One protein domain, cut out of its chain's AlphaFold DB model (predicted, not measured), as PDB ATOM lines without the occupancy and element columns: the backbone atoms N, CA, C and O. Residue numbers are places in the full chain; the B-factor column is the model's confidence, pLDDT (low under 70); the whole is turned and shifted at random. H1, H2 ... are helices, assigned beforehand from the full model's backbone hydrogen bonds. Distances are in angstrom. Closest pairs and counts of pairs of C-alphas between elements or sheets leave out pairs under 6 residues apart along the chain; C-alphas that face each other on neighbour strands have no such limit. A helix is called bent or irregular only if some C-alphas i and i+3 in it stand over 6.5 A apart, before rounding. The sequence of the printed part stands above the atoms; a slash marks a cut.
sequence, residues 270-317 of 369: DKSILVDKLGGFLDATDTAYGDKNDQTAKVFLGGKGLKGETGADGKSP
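What this domain is: This is residues 270 to 317 of the 369 residues of the protein "Collagen-like protein" of Wolbachia endosymbiont of Ceratosolen solmsi (UniProt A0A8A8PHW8). Two helices, H1 then H2, meet near their ends as an open V, with the long loop of residues 284 to 296 at the corner and a small irregular helix, H3, beyond the far end of H2. Residues 270 to 278 stick out. The 48 printed residues are all helix in class, with no named strand, and loose: radius of gyration of the C-alphas 12.9 A, spans 40 by 23 by 12 A.

Where its parts are: Find C-alpha 273 at (50.007, 14.399, 14.012); from there H1, residues 273 to 283, runs 15.2 A. H2, residues 297 to 305, covers 11.9 A. H3, residues 308 to 313, covers 9.4 A and ends at (16.474, 8.036, 19.031); it is irregular, with C-alphas 309 and 312 9.4 A apart.

How they stand to each other: H1 and H2 touch, about perpendicular at 86 degrees; their closest C-alphas, Leu 282 and Lys 298, are 4.9 A apart. H2 and H3 are close but not clearly touching, the closest C-alphas, Lys 304 and Gly 311, 6.5 A apart; at 72 degrees they are only just about perpendicular. H1 and H3 are apart. In H1 and H2 every O i to N i+4 pair is within hydrogen-bond range; in H3, 0 of 2 are, and 1 of 3 O i to N i+3 pairs.

The domain as a whole: The C-alphas farthest apart, Asp 270 and Asp 313, are 41.0 A apart. The printed part has no cut; the link H1 to H2 is long, H2 to H3 tight. Look for pLDDT under 70 at residues 303 to 317.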
ATOM      1  N   ASP A 270      58.039  12.100  17.930       82.31
ATOM      2  CA  ASP A 270      57.416  10.860  18.422       82.31
ATOM      3  C   ASP A 270      55.878  10.913  18.448       82.31
ATOM      4  O   ASP A 270      55.219   9.900  18.704       82.31
ATOM      5  N   LYS A 271      55.276  12.081  18.185       75.31
ATOM      6  CA  LYS A 271      53.829  12.293  18.302       75.31
ATOM      7  C   LYS A 271      53.131  12.070  16.967       75.31
ATOM      8  O   LYS A 271      53.537  12.624  15.952       75.31
ATOM      9  N   SER A 272      52.041  11.300  16.964       83.88
ATOM     10  CA  SER A 272      51.163  11.198  15.791       83.88
ATOM     11  C   SER A 272      50.443  12.528  15.569       83.88
ATOM     12  O   SER A 272      49.703  12.988  16.440       83.88
ATOM     13  N   ILE A 273      50.626  13.117  14.386       82.56
ATOM     14  CA  ILE A 273      50.007  14.399  14.012       82.56
ATOM     15  C   ILE A 273      48.483  14.266  13.986       82.56
ATOM     16  O   ILE A 273      47.769  15.189  14.375       82.56
ATOM     17  N   LEU A 274      47.974  13.113  13.546       84.44
ATOM     18  CA  LEU A 274      46.540  12.846  13.517       84.44
ATOM     19  C   LEU A 274      45.948  12.885  14.932       84.44
ATOM     20  O   LEU A 274      44.948  13.563  15.152       84.44
ATOM     21  N   VAL A 275      46.582  12.191  15.883       84.69
ATOM     22  CA  VAL A 275      46.116  12.132  17.277       84.69
ATOM     23  C   VAL A 275      46.168  13.508  17.932       84.69
ATOM     24  O   VAL A 275      45.211  13.890  18.597       84.69
ATOM     25  N   ASP A 276      47.236  14.272  17.705       83.50
ATOM     26  CA  ASP A 276      47.399  15.609  18.282       83.50
ATOM     27  C   ASP A 276      46.349  16.596  17.745       83.50
ATOM     28  O   ASP A 276      45.676  17.286  18.510       83.50
ATOM     29  N   LYS A 277      46.099  16.582  16.427       84.25
ATOM     30  CA  LYS A 277      45.053  17.413  15.810       84.25
ATOM     31  C   LYS A 277      43.644  17.023  16.251       84.25
ATOM     32  O   LYS A 277      42.827  17.907  16.504       84.25
ATOM     33  N   LEU A 278      43.345  15.725  16.349       85.12
ATOM     34  CA  LEU A 278      42.065  15.251  16.886       85.12
ATOM     35  C   LEU A 278      41.901  15.636  18.359       85.12
ATOM     36  O   LEU A 278      40.823  16.078  18.744       85.12
ATOM     37  N   GLY A 279      42.961  15.523  19.160       83.62
ATOM     38  CA  GLY A 279      42.979  15.972  20.551       83.62
ATOM     39  C   GLY A 279      42.671  17.463  20.670       83.62
ATOM     40  O   GLY A 279      41.728  17.837  21.361       83.62
ATOM     41  N   GLY A 280      43.379  18.306  19.912       84.81
ATOM     42  CA  GLY A 280      43.142  19.751  19.890       84.81
ATOM     43  C   GLY A 280      41.729  20.129  19.438       84.81
ATOM     44  O   GLY A 280      41.115  21.021  20.014       84.81
ATOM     45  N   PHE A 281      41.171  19.417  18.455       85.69
ATOM     46  CA  PHE A 281      39.784  19.616  18.030       85.69
ATOM     47  C   PHE A 281      38.767  19.227  19.117       85.69
ATOM     48  O   PHE A 281      37.740  19.886  19.267       85.69
ATOM     49  N   LEU A 282      39.039  18.178  19.897       85.19
ATOM     50  CA  LEU A 282      38.184  17.783  21.018       85.19
ATOM     51  C   LEU A 282      38.310  18.741  22.210       85.19
ATOM     52  O   LEU A 282      37.319  18.989  22.893       85.19
ATOM     53  N   ASP A 283      39.488  19.301  22.459       85.88
ATOM     54  CA  ASP A 283      39.699  20.261  23.547       85.88
ATOM     55  C   ASP A 283      39.341  21.708  23.162       85.88
ATOM     56  O   ASP A 283      39.375  22.602  24.010       85.88
ATOM     57  N   ALA A 284      38.923  21.938  21.912       88.06
ATOM     58  CA  ALA A 284      38.386  23.215  21.469       88.06
ATOM     59  C   ALA A 284      37.120  23.593  22.257       88.06
ATOM     60  O   ALA A 284      36.202  22.792  22.460       88.06
ATOM     61  N   THR A 285      37.054  24.856  22.678       87.12
ATOM     62  CA  THR A 285      35.939  25.402  23.465       87.12
ATOM     63  C   THR A 285      34.783  25.914  22.608       87.12
ATOM     64  O   THR A 285      33.754  26.309  23.151       87.12
ATOM     65  N   ASP A 286      34.937  25.913  21.285       87.00
ATOM     66  CA  ASP A 286      33.929  26.414  20.357       87.00
ATOM     67  C   ASP A 286      32.694  25.512  20.346       87.00
ATOM     68  O   ASP A 286      32.772  24.299  20.125       87.00
ATOM     69  N   THR A 287      31.522  26.110  20.555       85.12
ATOM     70  CA  THR A 287      30.250  25.388  20.627       85.12
ATOM     71  C   THR A 287      29.595  25.248  19.255       85.12
ATOM     72  O   THR A 287      28.454  25.630  19.055       85.12
ATOM     73  N   ALA A 288      30.308  24.732  18.259       85.62
ATOM     74  CA  ALA A 288      29.782  24.636  16.892       85.62
ATOM     75  C   ALA A 288      28.851  23.426  16.649       85.62
ATOM     76  O   ALA A 288      28.451  23.190  15.510       85.62
ATOM     77  N   TYR A 289      28.539  22.633  17.681       80.31
ATOM     78  CA  TYR A 289      27.847  21.349  17.550       80.31
ATOM     79  C   TYR A 289      26.579  21.270  18.415       80.31
ATOM     80  O   TYR A 289      26.391  22.049  19.349       80.31
ATOM     81  N   GLY A 290      25.699  20.311  18.106       74.44
ATOM     82  CA  GLY A 290      24.369  20.178  18.719       74.44
ATOM     83  C   GLY A 290      23.277  20.921  17.943       74.44
ATOM     84  O   GLY A 290      23.565  21.767  17.103       74.44
ATOM     85  N   ASP A 291      22.005  20.613  18.213       77.81
ATOM     86  CA  ASP A 291      20.864  21.150  17.444       77.81
ATOM     87  C   ASP A 291      20.739  22.683  17.520       77.81
ATOM     88  O   ASP A 291      20.044  23.294  16.709       77.81
ATOM     89  N   LYS A 292      21.394  23.311  18.505       84.00
ATOM     90  CA  LYS A 292      21.421  24.766  18.694       84.00
ATOM     91  C   LYS A 292      22.826  25.367  18.629       84.00
ATOM     92  O   LYS A 292      22.964  26.541  18.957       84.00
ATOM     93  N   ASN A 293      23.838  24.606  18.197       83.56
ATOM     94  CA  ASN A 293      25.245  25.022  18.250       83.56
ATOM     95  C   ASN A 293      25.630  25.521  19.655       83.56
ATOM     96  O   ASN A 293      26.078  26.650  19.859       83.56
ATOM     97  N   ASP A 294      25.359  24.688  20.650       84.69
ATOM     98  CA  ASP A 294      25.541  24.969  22.073       84.69
ATOM     99  C   ASP A 294      26.503  23.977  22.745       84.69
ATOM    100  O   ASP A 294      26.756  24.058  23.946       84.69
ATOM    101  N   GLN A 295      27.074  23.050  21.975       84.44
ATOM    102  CA  GLN A 295      27.955  22.000  22.470       84.44
ATOM    103  C   GLN A 295      29.315  22.066  21.790       84.44
ATOM    104  O   GLN A 295      29.427  22.284  20.582       84.44
ATOM    105  N   THR A 296      30.363  21.818  22.573       86.75
ATOM    106  CA  THR A 296      31.701  21.571  22.030       86.75
ATOM    107  C   THR A 296      31.742  20.225  21.312       86.75
ATOM    108  O   THR A 296      30.915  19.341  21.567       86.75
ATOM    109  N   ALA A 297      32.737  20.032  20.445       84.44
ATOM    110  CA  ALA A 297      32.932  18.766  19.739       84.44
ATOM    111  C   ALA A 297      33.001  17.569  20.706       84.44
ATOM    112  O   ALA A 297      32.369  16.541  20.468       84.44
ATOM    113  N   LYS A 298      33.694  17.724  21.840       85.06
ATOM    114  CA  LYS A 298      33.821  16.703  22.894       85.06
ATOM    115  C   LYS A 298      32.494  16.342  23.548       85.06
ATOM    116  O   LYS A 298      32.212  15.158  23.720       85.06
ATOM    117  N   VAL A 299      31.663  17.335  23.871       82.94
ATOM    118  CA  VAL A 299      30.333  17.096  24.456       82.94
ATOM    119  C   VAL A 299      29.414  16.423  23.437       82.94
ATOM    120  O   VAL A 299      28.757  15.433  23.760       82.94
ATOM    121  N   PHE A 300      29.414  16.902  22.193       84.06
ATOM    122  CA  PHE A 300      28.573  16.360  21.131       84.06
ATOM    123  C   PHE A 300      28.941  14.912  20.774       84.06
ATOM    124  O   PHE A 300      28.072  14.039  20.731       84.06
ATOM    125  N   LEU A 301      30.230  14.630  20.559       81.94
ATOM    126  CA  LEU A 301      30.724  13.291  20.224       81.94
ATOM    127  C   LEU A 301      30.588  12.323  21.406       81.94
ATOM    128  O   LEU A 301      30.178  11.182  21.197       81.94
ATOM    129  N   GLY A 302      30.833  12.772  22.642       76.81
ATOM    130  CA  GLY A 302      30.575  11.974  23.845       76.81
ATOM    131  C   GLY A 302      29.093  11.611  23.995       76.81
ATOM    132  O   GLY A 302      28.752  10.455  24.244       76.81
ATOM    133  N   GLY A 303      28.197  12.571  23.745       68.00
ATOM    134  CA  GLY A 303      26.751  12.348  23.752       68.00
ATOM    135  C   GLY A 303      26.251  11.436  22.626       68.00
ATOM    136  O   GLY A 303      25.271  10.722  22.817       68.00
ATOM    137  N   LYS A 304      26.910  11.424  21.459       63.91
ATOM    138  CA  LYS A 304      26.617  10.491  20.353       63.91
ATOM    139  C   LYS A 304      27.178   9.089  20.612       63.91
ATOM    140  O   LYS A 304      26.503   8.118  20.293       63.91
ATOM    141  N   GLY A 305      28.355   8.973  21.229       58.69
ATOM    142  CA  GLY A 305      28.965   7.686  21.580       58.69
ATOM    143  C   GLY A 305      28.127   6.862  22.563       58.69
ATOM    144  O   GLY A 305      28.069   5.643  22.453       58.69
ATOM    145  N   LEU A 306      27.400   7.526  23.469       55.44
ATOM    146  CA  LEU A 306      26.485   6.884  24.426       55.44
ATOM    147  C   LEU A 306      25.116   6.498  23.840       55.44
ATOM    148  O   LEU A 306      24.301   5.897  24.541       55.44
ATOM    149  N   LYS A 307      24.833   6.869  22.586       56.47
ATOM    150  CA  LYS A 307      23.530   6.659  21.936       56.47
ATOM    151  C   LYS A 307      23.460   5.411  21.041       56.47
ATOM    152  O   LYS A 307      22.377   5.078  20.571       56.47
ATOM    153  N   GLY A 308      24.569   4.693  20.842       55.00
ATOM    154  CA  GLY A 308      24.601   3.466  20.033       55.00
ATOM    155  C   GLY A 308      24.246   3.678  18.549       55.00
ATOM    156  O   GLY A 308      24.160   4.810  18.070       55.00
ATOM    157  N   GLU A 309      24.048   2.581  17.805       52.66
ATOM    158  CA  GLU A 309      23.827   2.578  16.341       52.66
ATOM    159  C   GLU A 309      22.577   3.354  15.880       52.66
ATOM    160  O   GLU A 309      22.470   3.727  14.712       52.66
ATOM    161  N   THR A 310      21.637   3.636  16.783       52.12
ATOM    162  CA  THR A 310      20.359   4.299  16.481       52.12
ATOM    163  C   THR A 310      20.376   5.818  16.679       52.12
ATOM    164  O   THR A 310      19.382   6.491  16.406       52.12
ATOM    165  N   GLY A 311      21.507   6.412  17.075       59.34
ATOM    166  CA  GLY A 311      21.680   7.866  17.043       59.34
ATOM    167  C   GLY A 311      20.708   8.627  17.960       59.34
ATOM    168  O   GLY A 311      20.572   8.307  19.130       59.34
ATOM    169  N   ALA A 312      20.075   9.707  17.482       50.94
ATOM    170  CA  ALA A 312      19.285  10.610  18.340       50.94
ATOM    171  C   ALA A 312      18.089   9.941  19.051       50.94
ATOM    172  O   ALA A 312      17.705  10.420  20.117       50.94
ATOM    173  N   ASP A 313      17.593   8.827  18.506       56.19
ATOM    174  CA  ASP A 313      16.474   8.036  19.031       56.19
ATOM    175  C   ASP A 313      16.936   6.834  19.880       56.19
ATOM    176  O   ASP A 313      16.122   6.079  20.418       56.19
ATOM    177  N   GLY A 314      18.253   6.648  20.019       57.09
ATOM    178  CA  GLY A 314      18.856   5.616  20.850       57.09
ATOM    179  C   GLY A 314      18.699   5.932  22.333       57.09
ATOM    180  O   GLY A 314      19.211   6.933  22.841       57.09
ATOM    181  N   LYS A 315      17.981   5.065  23.048       56.97
ATOM    182  CA  LYS A 315      17.884   5.112  24.510       56.97
ATOM    183  C   LYS A 315      19.255   4.758  25.092       56.97
ATOM    184  O   LYS A 315      19.831   3.747  24.698       56.97
ATOM    185  N   SER A 316      19.776   5.567  26.016       57.78
ATOM    186  CA  SER A 316      20.999   5.197  26.739       57.78
ATOM    187  C   SER A 316      20.787   3.853  27.441       57.78
ATOM    188  O   SER A 316      19.747   3.694  28.091       57.78
ATOM    189  N   PRO A 317      21.734   2.905  27.326       62.84
ATOM    190  CA  PRO A 317      21.589   1.601  27.946       62.84
ATOM    191  C   PRO A 317      21.482   1.772  29.461       62.84
ATOM    192  O   PRO A 317      22.276   2.463  30.105       62.84
TER     193      PRO A 317